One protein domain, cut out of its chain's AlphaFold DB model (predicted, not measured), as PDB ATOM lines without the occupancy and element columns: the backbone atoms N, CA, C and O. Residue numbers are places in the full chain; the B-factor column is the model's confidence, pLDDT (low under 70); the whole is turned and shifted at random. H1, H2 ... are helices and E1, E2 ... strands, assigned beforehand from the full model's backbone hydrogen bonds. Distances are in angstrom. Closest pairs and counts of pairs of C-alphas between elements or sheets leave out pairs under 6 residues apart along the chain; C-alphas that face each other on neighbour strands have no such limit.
ATOM      1  N   ILE A  14       1.695 -40.169   6.051       81.25
ATOM      2  CA  ILE A  14       2.781 -39.914   5.101       81.25
ATOM      3  C   ILE A  14       3.138 -38.430   5.172       81.25
ATOM      4  O   ILE A  14       2.278 -37.570   4.977       81.25
ATOM      5  N   TYR A  15       4.413 -38.142   5.418       81.81
ATOM      6  CA  TYR A  15       4.968 -36.794   5.483       81.81
ATOM      7  C   TYR A  15       5.993 -36.625   4.374       81.81
ATOM      8  O   TYR A  15       6.883 -37.455   4.202       81.81
ATOM      9  N   SER A  16       5.890 -35.524   3.642       80.69
ATOM     10  CA  SER A  16       6.830 -35.149   2.589       80.69
ATOM     11  C   SER A  16       7.385 -33.760   2.869       80.69
ATOM     12  O   SER A  16       6.648 -32.872   3.307       80.69
ATOM     13  N   LEU A  17       8.668 -33.552   2.585       76.06
ATOM     14  CA  LEU A  17       9.262 -32.217   2.634       76.06
ATOM     15  C   LEU A  17       8.701 -31.356   1.496       76.06
ATOM     16  O   LEU A  17       8.520 -31.832   0.377       76.06
ATOM     17  N   ASP A  18       8.448 -30.076   1.767       78.12
ATOM     18  CA  ASP A  18       8.036 -29.142   0.721       78.12
ATOM     19  C   ASP A  18       9.179 -28.867  -0.275       78.12
ATOM     20  O   ASP A  18      10.365 -29.007   0.045       78.12
ATOM     21  N   GLU A  19       8.825 -28.421  -1.482       78.31
ATOM     22  CA  GLU A  19       9.786 -28.182  -2.567       78.31
ATOM     23  C   GLU A  19      10.918 -27.214  -2.184       78.31
ATOM     24  O   GLU A  19      12.058 -27.390  -2.616       78.31
ATOM     25  N   VAL A  20      10.649 -26.203  -1.348       77.88
ATOM     26  CA  VAL A  20      11.660 -25.220  -0.922       77.88
ATOM     27  C   VAL A  20      12.646 -25.854   0.056       77.88
ATOM     28  O   VAL A  20      13.848 -25.568   0.009       77.88
ATOM     29  N   THR A  21      12.160 -26.714   0.945       75.25
ATOM     30  CA  THR A  21      12.980 -27.469   1.899       75.25
ATOM     31  C   THR A  21      13.836 -28.518   1.186       75.25
ATOM     32  O   THR A  21      15.044 -28.597   1.444       75.25
ATOM     33  N   LEU A  22      13.276 -29.214   0.195       78.06
ATOM     34  CA  LEU A  22      14.018 -30.116  -0.691       78.06
ATOM     35  C   LEU A  22      15.097 -29.383  -1.494       78.06
ATOM     36  O   LEU A  22      16.252 -29.806  -1.511       78.06
ATOM     37  N   ALA A  23      14.772 -28.229  -2.086       79.75
ATOM     38  CA  ALA A  23      15.732 -27.419  -2.842       79.75
ATOM     39  C   ALA A  23      16.908 -26.915  -1.982       79.75
ATOM     40  O   ALA A  23      18.009 -26.689  -2.491       79.75
ATOM     41  N   LYS A  24      16.711 -26.761  -0.666       78.19
ATOM     42  CA  LYS A  24      17.786 -26.427   0.288       78.19
ATOM     43  C   LYS A  24      18.693 -27.619   0.619       78.19
ATOM     44  O   LYS A  24      19.779 -27.398   1.164       78.19
ATOM     45  N   GLY A  25      18.285 -28.836   0.259       82.69
ATOM     46  CA  GLY A  25      19.029 -30.080   0.450       82.69
ATOM     47  C   GLY A  25      18.694 -30.824   1.741       82.69
ATOM     48  O   GLY A  25      19.549 -31.561   2.231       82.69
ATOM     49  N   PHE A  26      17.509 -30.598   2.315       82.56
ATOM     50  CA  PHE A  26      17.022 -31.378   3.452       82.56
ATOM     51  C   PHE A  26      16.457 -32.719   2.989       82.56
ATOM     52  O   PHE A  26      15.759 -32.774   1.979       82.56
ATOM     53  N   LEU A  27      16.742 -33.771   3.753       86.62
ATOM     54  CA  LEU A  27      16.216 -35.122   3.561       86.62
ATOM     55  C   LEU A  27      15.917 -35.755   4.922       86.62
ATOM     56  O   LEU A  27      16.703 -35.594   5.856       86.62
ATOM     57  N   PHE A  28      14.824 -36.500   5.033       88.19
ATOM     58  CA  PHE A  28      14.538 -37.369   6.167       88.19
ATOM     59  C   PHE A  28      15.597 -38.459   6.316       88.19
ATOM     60  O   PHE A  28      16.043 -39.074   5.345       88.19
ATOM     61  N   THR A  29      15.960 -38.723   7.565       92.25
ATOM     62  CA  THR A  29      16.793 -39.861   7.974       92.25
ATOM     63  C   THR A  29      16.053 -40.804   8.918       92.25
ATOM     64  O   THR A  29      16.485 -41.940   9.095       92.25
ATOM     65  N   GLY A  30      14.929 -40.365   9.488       91.94
ATOM     66  CA  GLY A  30      14.035 -41.184  10.298       91.94
ATOM     67  C   GLY A  30      13.147 -40.334  11.198       91.94
ATOM     68  O   GLY A  30      13.010 -39.127  10.996       91.94
ATOM     69  N   ALA A  31      12.579 -40.965  12.220       88.94
ATOM     70  CA  ALA A  31      11.832 -40.293  13.272       88.94
ATOM     71  C   ALA A  31      12.237 -40.819  14.655       88.94
ATOM     72  O   ALA A  31      12.593 -41.989  14.812       88.94
ATOM     73  N   THR A  32      12.178 -39.943  15.650       88.31
ATOM     74  CA  THR A  32      12.303 -40.268  17.068       88.31
ATOM     75  C   THR A  32      10.908 -40.218  17.670       88.31
ATOM     76  O   THR A  32      10.248 -39.183  17.607       88.31
ATOM     77  N   ILE A  33      10.456 -41.339  18.227       86.69
ATOM     78  CA  ILE A  33       9.131 -41.469  18.838       86.69
ATOM     79  C   ILE A  33       9.334 -41.790  20.313       86.69
ATOM     80  O   ILE A  33      10.020 -42.759  20.645       86.69
ATOM     81  N   THR A  34       8.775 -40.972  21.197       85.75
ATOM     82  CA  THR A  34       8.901 -41.142  22.649       85.75
ATOM     83  C   THR A  34       7.555 -41.023  23.334       85.75
ATOM     84  O   THR A  34       6.712 -40.221  22.947       85.75
ATOM     85  N   ASP A  35       7.354 -41.813  24.385       82.69
ATOM     86  CA  ASP A  35       6.160 -41.705  25.216       82.69
ATOM     87  C   ASP A  35       6.119 -40.353  25.933       82.69
ATOM     88  O   ASP A  35       7.103 -39.942  26.561       82.69
ATOM     89  N   VAL A  36       4.970 -39.676  25.870       78.81
ATOM     90  CA  VAL A  36       4.711 -38.477  26.684       78.81
ATOM     91  C   VAL A  36       4.417 -38.880  28.130       78.81
ATOM     92  O   VAL A  36       4.906 -38.238  29.061       78.81
ATOM     93  N   ASP A  37       3.678 -39.974  28.322       76.12
ATOM     94  CA  ASP A  37       3.387 -40.560  29.629       76.12
ATOM     95  C   ASP A  37       4.081 -41.921  29.790       76.12
ATOM     96  O   ASP A  37       3.843 -42.865  29.041       76.12
ATOM     97  N   LYS A  38       4.939 -42.031  30.808       71.62
ATOM     98  CA  LYS A  38       5.705 -43.253  31.093       71.62
ATOM     99  C   LYS A  38       4.876 -44.345  31.767       71.62
ATOM    100  O   LYS A  38       5.335 -45.485  31.817       71.62
ATOM    101  N   GLU A  39       3.705 -44.017  32.311       75.06
ATOM    102  CA  GLU A  39       2.794 -45.004  32.901       75.06
ATOM    103  C   GLU A  39       1.993 -45.755  31.827       75.06
ATOM    104  O   GLU A  39       1.538 -46.875  32.069       75.06
ATOM    105  N   THR A  40       1.880 -45.182  30.624       72.50
ATOM    106  CA  THR A  40       1.148 -45.742  29.480       72.50
ATOM    107  C   THR A  40       2.033 -45.821  28.224       72.50
ATOM    108  O   THR A  40       1.821 -45.085  27.260       72.50
ATOM    109  N   PRO A  41       3.039 -46.722  28.199       76.88
ATOM    110  CA  PRO A  41       3.941 -46.842  27.058       76.88
ATOM    111  C   PRO A  41       3.186 -47.293  25.799       76.88
ATOM    112  O   PRO A  41       2.585 -48.369  25.770       76.88
ATOM    113  N   CYS A  42       3.244 -46.477  24.752       81.56
ATOM    114  CA  CYS A  42       2.588 -46.684  23.458       81.56
ATOM    115  C   CYS A  42       3.513 -46.396  22.260       81.56
ATOM    116  O   CYS A  42       3.250 -46.874  21.163       81.56
ATOM    117  N   ALA A  43       4.656 -45.730  22.456       83.12
ATOM    118  CA  ALA A  43       5.654 -45.439  21.421       83.12
ATOM    119  C   ALA A  43       6.153 -46.688  20.681       83.12
ATOM    120  O   ALA A  43       6.496 -46.617  19.504       83.12
ATOM    121  N   GLN A  44       6.160 -47.840  21.351       84.00
ATOM    122  CA  GLN A  44       6.541 -49.130  20.770       84.00
ATOM    123  C   GLN A  44       5.598 -49.629  19.663       84.00
ATOM    124  O   GLN A  44       5.983 -50.509  18.892       84.00
ATOM    125  N   ASP A  45       4.377 -49.099  19.589       84.25
ATOM    126  CA  ASP A  45       3.400 -49.474  18.565       84.25
ATOM    127  C   ASP A  45       3.612 -48.725  17.252       84.25
ATOM    128  O   ASP A  45       3.005 -49.084  16.240       84.25
ATOM    129  N   PHE A  46       4.496 -47.727  17.261       85.75
ATOM    130  CA  PHE A  46       4.826 -46.918  16.107       85.75
ATOM    131  C   PHE A  46       6.070 -47.450  15.395       85.75
ATOM    132  O   PHE A  46       7.056 -47.876  15.998       85.75
ATOM    133  N   SER A  47       6.052 -47.361  14.072       88.69
ATOM    134  CA  SER A  47       7.208 -47.613  13.212       88.69
ATOM    135  C   SER A  47       7.300 -46.547  12.127       88.69
ATOM    136  O   SER A  47       6.317 -45.859  11.844       88.69
ATOM    137  N   TYR A  48       8.479 -46.394  11.522       90.88
ATOM    138  CA  TYR A  48       8.677 -45.469  10.413       90.88
ATOM    139  C   TYR A  48       9.410 -46.117   9.243       90.88
ATOM    140  O   TYR A  48      10.258 -46.990   9.425       90.88
ATOM    141  N   GLU A  49       9.124 -45.624   8.044       93.06
ATOM    142  CA  GLU A  49       9.833 -45.971   6.817       93.06
ATOM    143  C   GLU A  49      10.176 -44.698   6.044       93.06
ATOM    144  O   GLU A  49       9.305 -43.881   5.752       93.06
ATOM    145  N   VAL A  50      11.456 -44.522   5.712       92.12
ATOM    146  CA  VAL A  50      11.922 -43.418   4.863       92.12
ATOM    147  C   VAL A  50      11.922 -43.881   3.410       92.12
ATOM    148  O   VAL A  50      12.503 -44.914   3.084       92.12
ATOM    149  N   SER A  51      11.304 -43.096   2.534       90.25
ATOM    150  CA  SER A  51      11.133 -43.401   1.111       90.25
ATOM    151  C   SER A  51      11.553 -42.219   0.229       90.25
ATOM    152  O   SER A  51      12.033 -41.191   0.713       90.25
ATOM    153  N   ASP A  52      11.476 -42.397  -1.092       91.50
ATOM    154  CA  ASP A  52      11.797 -41.369  -2.091       91.50
ATOM    155  C   ASP A  52      13.190 -40.737  -1.919       91.50
ATOM    156  O   ASP A  52      13.382 -39.534  -2.081       91.50
ATOM    157  N   ASN A  53      14.191 -41.555  -1.574       91.44
ATOM    158  CA  ASN A  53      15.555 -41.109  -1.260       91.44
ATOM    159  C   ASN A  53      15.624 -40.078  -0.114       91.44
ATOM    160  O   ASN A  53      16.482 -39.195  -0.128       91.44
ATOM    161  N   GLY A  54      14.728 -40.180   0.870       86.75
ATOM    162  CA  GLY A  54      14.668 -39.269   2.011       86.75
ATOM    163  C   GLY A  54      13.754 -38.065   1.803       86.75
ATOM    164  O   GLY A  54      13.755 -37.163   2.630       86.75
ATOM    165  N   GLN A  55      12.977 -38.004   0.724       88.44
ATOM    166  CA  GLN A  55      12.021 -36.904   0.525       88.44
ATOM    167  C   GLN A  55      10.718 -37.114   1.303       88.44
ATOM    168  O   GLN A  55      10.053 -36.138   1.660       88.44
ATOM    169  N   SER A  56      10.410 -38.375   1.613       86.31
ATOM    170  CA  SER A  56       9.176 -38.792   2.269       86.31
ATOM    171  C   SER A  56       9.468 -39.718   3.453       86.31
ATOM    172  O   SER A  56      10.443 -40.476   3.446       86.31
ATOM    173  N   ILE A  57       8.613 -39.676   4.471       87.44
ATOM    174  CA  ILE A  57       8.616 -40.602   5.604       87.44
ATOM    175  C   ILE A  57       7.183 -41.015   5.937       87.44
ATOM    176  O   ILE A  57       6.284 -40.181   6.032       87.44
ATOM    177  N   THR A  58       6.977 -42.311   6.125       88.75
ATOM    178  CA  THR A  58       5.700 -42.893   6.536       88.75
ATOM    179  C   THR A  58       5.798 -43.307   7.994       88.75
ATOM    180  O   THR A  58       6.728 -44.025   8.352       88.75
ATOM    181  N   ILE A  59       4.849 -42.887   8.827       87.12
ATOM    182  CA  ILE A  59       4.702 -43.322  10.221       87.12
ATOM    183  C   ILE A  59       3.499 -44.251  10.307       87.12
ATOM    184  O   ILE A  59       2.409 -43.865   9.899       87.12
ATOM    185  N   THR A  60       3.686 -45.454  10.844       86.69
ATOM    186  CA  THR A  60       2.626 -46.460  11.001       86.69
ATOM    187  C   THR A  60       2.401 -46.748  12.476       86.69
ATOM    188  O   THR A  60       3.358 -47.091  13.166       86.69
ATOM    189  N   ASP A  61       1.153 -46.650  12.928       84.06
ATOM    190  CA  ASP A  61       0.693 -47.055  14.261       84.06
ATOM    191  C   ASP A  61      -0.008 -48.421  14.164       84.06
ATOM    192  O   ASP A  61      -0.786 -48.659  13.239       84.06
ATOM    193  N   THR A  62       0.292 -49.338  15.086       79.19
ATOM    194  CA  THR A  62      -0.365 -50.654  15.164       79.19
ATOM    195  C   THR A  62      -1.625 -50.671  16.035       79.19
ATOM    196  O   THR A  62      -2.258 -51.726  16.119       79.19
ATOM    197  N   ASP A  63      -1.982 -49.541  16.658       71.50
ATOM    198  CA  ASP A  63      -3.191 -49.307  17.471       71.50
ATOM    199  C   ASP A  63      -3.396 -50.339  18.599       71.50
ATOM    200  O   ASP A  63      -4.506 -50.756  18.933       71.50
ATOM    201  N   LYS A  64      -2.301 -50.823  19.197       74.25
ATOM    202  CA  LYS A  64      -2.376 -51.835  20.266       74.25
ATOM    203  C   LYS A  64      -2.568 -51.214  21.641       74.25
ATOM    204  O   LYS A  64      -3.278 -51.787  22.469       74.25
ATOM    205  N   ASN A  65      -1.935 -50.074  21.898       72.75
ATOM    206  CA  ASN A  65      -1.970 -49.370  23.171       72.75
ATOM    207  C   ASN A  65      -2.464 -47.934  22.965       72.75
ATOM    208  O   ASN A  65      -1.986 -47.208  22.101       72.75
ATOM    209  N   ASN A  66      -3.403 -47.500  23.808       68.75
ATOM    210  CA  ASN A  66      -3.811 -46.096  23.827       68.75
ATOM    211  C   ASN A  66      -2.755 -45.285  24.597       68.75
ATOM    212  O   ASN A  66      -2.342 -45.702  25.679       68.75
ATOM    213  N   GLY A  67      -2.382 -44.115  24.087       70.50
ATOM    214  CA  GLY A  67      -1.471 -43.192  24.763       70.50
ATOM    215  C   GLY A  67      -1.126 -41.983  23.894       70.50
ATOM    216  O   GLY A  67      -1.711 -41.783  22.829       70.50
ATOM    217  N   THR A  68      -0.211 -41.138  24.373       74.06
ATOM    218  CA  THR A  68       0.282 -39.960  23.639       74.06
ATOM    219  C   THR A  68       1.787 -40.083  23.430       74.06
ATOM    220  O   THR A  68       2.522 -40.373  24.377       74.06
ATOM    221  N   VAL A  69       2.245 -39.822  22.204       79.81
ATOM    222  CA  VAL A  69       3.662 -39.863  21.826       79.81
ATOM    223  C   VAL A  69       4.135 -38.509  21.310       79.81
ATOM    224  O   VAL A  69       3.398 -37.776  20.653       79.81
ATOM    225  N   CYS A  70       5.391 -38.185  21.587       79.56
ATOM    226  CA  CYS A  70       6.115 -37.126  20.908       79.56
ATOM    227  C   CYS A  70       6.769 -37.731  19.658       79.56
ATOM    228  O   CYS A  70       7.456 -38.749  19.750       79.56
ATOM    229  N   LEU A  71       6.526 -37.123  18.494       81.69
ATOM    230  CA  LEU A  71       7.068 -37.538  17.201       81.69
ATOM    231  C   LEU A  71       7.969 -36.422  16.670       81.69
ATOM    232  O   LEU A  71       7.482 -35.362  16.286       81.69
ATOM    233  N   ILE A  72       9.272 -36.680  16.619       83.12
ATOM    234  CA  ILE A  72      10.279 -35.739  16.122       83.12
ATOM    235  C   ILE A  72      10.859 -36.297  14.825       83.12
ATOM    236  O   ILE A  72      11.385 -37.411  14.803       83.12
ATOM    237  N   PHE A  73      10.800 -35.531  13.736       83.69
ATOM    238  CA  PHE A  73      11.430 -35.925  12.480       83.69
ATOM    239  C   PHE A  73      12.919 -35.593  12.490       83.69
ATOM    240  O   PHE A  73      13.323 -34.453  12.725       83.69
ATOM    241  N   ASN A  74      13.731 -36.591  12.156       85.38
ATOM    242  CA  ASN A  74      15.169 -36.448  12.008       85.38
ATOM    243  C   ASN A  74      15.480 -36.196  10.532       85.38
ATOM    244  O   ASN A  74      15.081 -36.972   9.657       85.38
ATOM    245  N   VAL A  75      16.198 -35.111  10.251       83.69
ATOM    246  CA  VAL A  75      16.582 -34.727   8.891       83.69
ATOM    247  C   VAL A  75      18.074 -34.428   8.800       83.69
ATOM    248  O   VAL A  75      18.732 -34.047   9.769       83.69
ATOM    249  N   ILE A  76      18.631 -34.569   7.604       83.94
ATOM    250  CA  ILE A  76      19.996 -34.172   7.278       83.94
ATOM    251  C   ILE A  76      19.971 -33.089   6.207       83.94
ATOM    252  O   ILE A  76      19.198 -33.153   5.257       83.94
ATOM    253  N   CYS A  77      20.842 -32.093   6.344       81.44
ATOM    254  CA  CYS A  77      21.077 -31.087   5.320       81.44
ATOM    255  C   CYS A  77      22.577 -30.843   5.192       81.44
ATOM    256  O   CYS A  77      23.249 -30.492   6.164       81.44
ATOM    257  N   LYS A  78      23.118 -31.072   3.989       84.06
ATOM    258  CA  LYS A  78      24.544 -30.862   3.662       84.06
ATOM    259  C   LYS A  78      25.512 -31.522   4.663       84.06
ATOM    260  O   LYS A  78      26.528 -30.940   5.030       84.06
ATOM    261  N   GLY A  79      25.183 -32.734   5.117       80.88
ATOM    262  CA  GLY A  79      26.008 -33.510   6.054       80.88
ATOM    263  C   GLY A  79      25.833 -33.152   7.533       80.88
ATOM    264  O   GLY A  79      26.515 -33.733   8.373       80.88
ATOM    265  N   LYS A  80      24.927 -32.227   7.873       78.00
ATOM    266  CA  LYS A  80      24.595 -31.870   9.256       78.00
ATOM    267  C   LYS A  80      23.196 -32.364   9.619       78.00
ATOM    268  O   LYS A  80      22.265 -32.180   8.840       78.00
ATOM    269  N   ALA A  81      23.072 -32.984  10.790       81.31
ATOM    270  CA  ALA A  81      21.799 -33.444  11.334       81.31
ATOM    271  C   ALA A  81      21.009 -32.285  11.962       81.31
ATOM    272  O   ALA A  81      21.592 -31.383  12.574       81.31
ATOM    273  N   TYR A  82      19.693 -32.340  11.795       76.88
ATOM    274  CA  TYR A  82      18.709 -31.438  12.373       76.88
ATOM    275  C   TYR A  82      17.492 -32.253  12.816       76.88
ATOM    276  O   TYR A  82      17.207 -33.319  12.270       76.88
ATOM    277  N   GLU A  83      16.762 -31.711  13.774       75.31
ATOM    278  CA  GLU A  83      15.502 -32.258  14.267       75.31
ATOM    279  C   GLU A  83      14.409 -31.225  13.978       75.31
ATOM    280  O   GLU A  83      14.673 -30.017  13.993       75.31
ATOM    281  N   SER A  84      13.200 -31.678  13.642       67.12
ATOM    282  CA  SER A  84      12.058 -30.779  13.457       67.12
ATOM    283  C   SER A  84      11.689 -30.096  14.775       67.12
ATOM    284  O   SER A  84      11.650 -30.751  15.811       67.12
TER     285      SER A  84
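What this domain is: This is residues 14 to 84 of the 97 residues of an uncharacterized protein of Pseudoalteromonas distincta (UniProt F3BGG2). A narrow sandwich of two small antiparallel sheets, E2-E5-E6 and E1-E4-E3, only partly face to face, with their strands running nearly along the same line. The short helix H1 sits at one end of the long axis, and the links from E2 to E3, residues 36 to 45, and from E4 to E5, residues 62 to 68, lie toward the other. The printed part has 71 residues, in chain order E1, H1, E2, E3, E4, E5, E6, and is mostly strand. It is only just loose, close to compact, with a radius of gyration of the C-alphas of 13.5 A, and a rod spanning 41 by 19 by 16 A.

Where its parts are: E2, residues 26 to 35, is 26.4 A long from C-alpha 26 at (17.022, -31.378, 3.452) and bends by 57 degrees at residue 29. E5, residues 69 to 77, measures 25.5 A, and E6, residues 80 to 83, ends at C-alpha 83 (15.502, -32.258, 14.267). E4, residues 56 to 61, measures 16.9 A and E3, residues 46 to 51, 16.6 A. E1, residues 14 to 16, begins at C-alpha 14 (2.781, -39.914, 5.101); H1 is residues 19 to 23.

How they stand to each other: E2 and E5 are antiparallel, with N 32 and O 72 2.8 A apart. E5 and E6 form a hairpin, with N 82 and O 75 at 2.8 A. In the other sheet, E3 and E4 form a hairpin, with N 58 and O 49 at 2.8 A, and E1 is antiparallel to E4, with N 15 and O 57 at 2.8 A. Between the sheets, the closest C-alphas of E2 and E3 are those of Gly 30 and Val 50, 6.2 A apart. E3 and E5 are apart. H1 only grazes the sheet E2-E5-E6, with residues 19 to 22; every O i to N i+4 pair in it is within hydrogen-bond range.

The domain as a whole: The two C-alphas farthest apart, of Ala 23 and Glu 39, are 41.9 A apart. The printed part has no cut and no long link. Mean pLDDT of the printed part is 82.0; residues 66 and 84 are under 70.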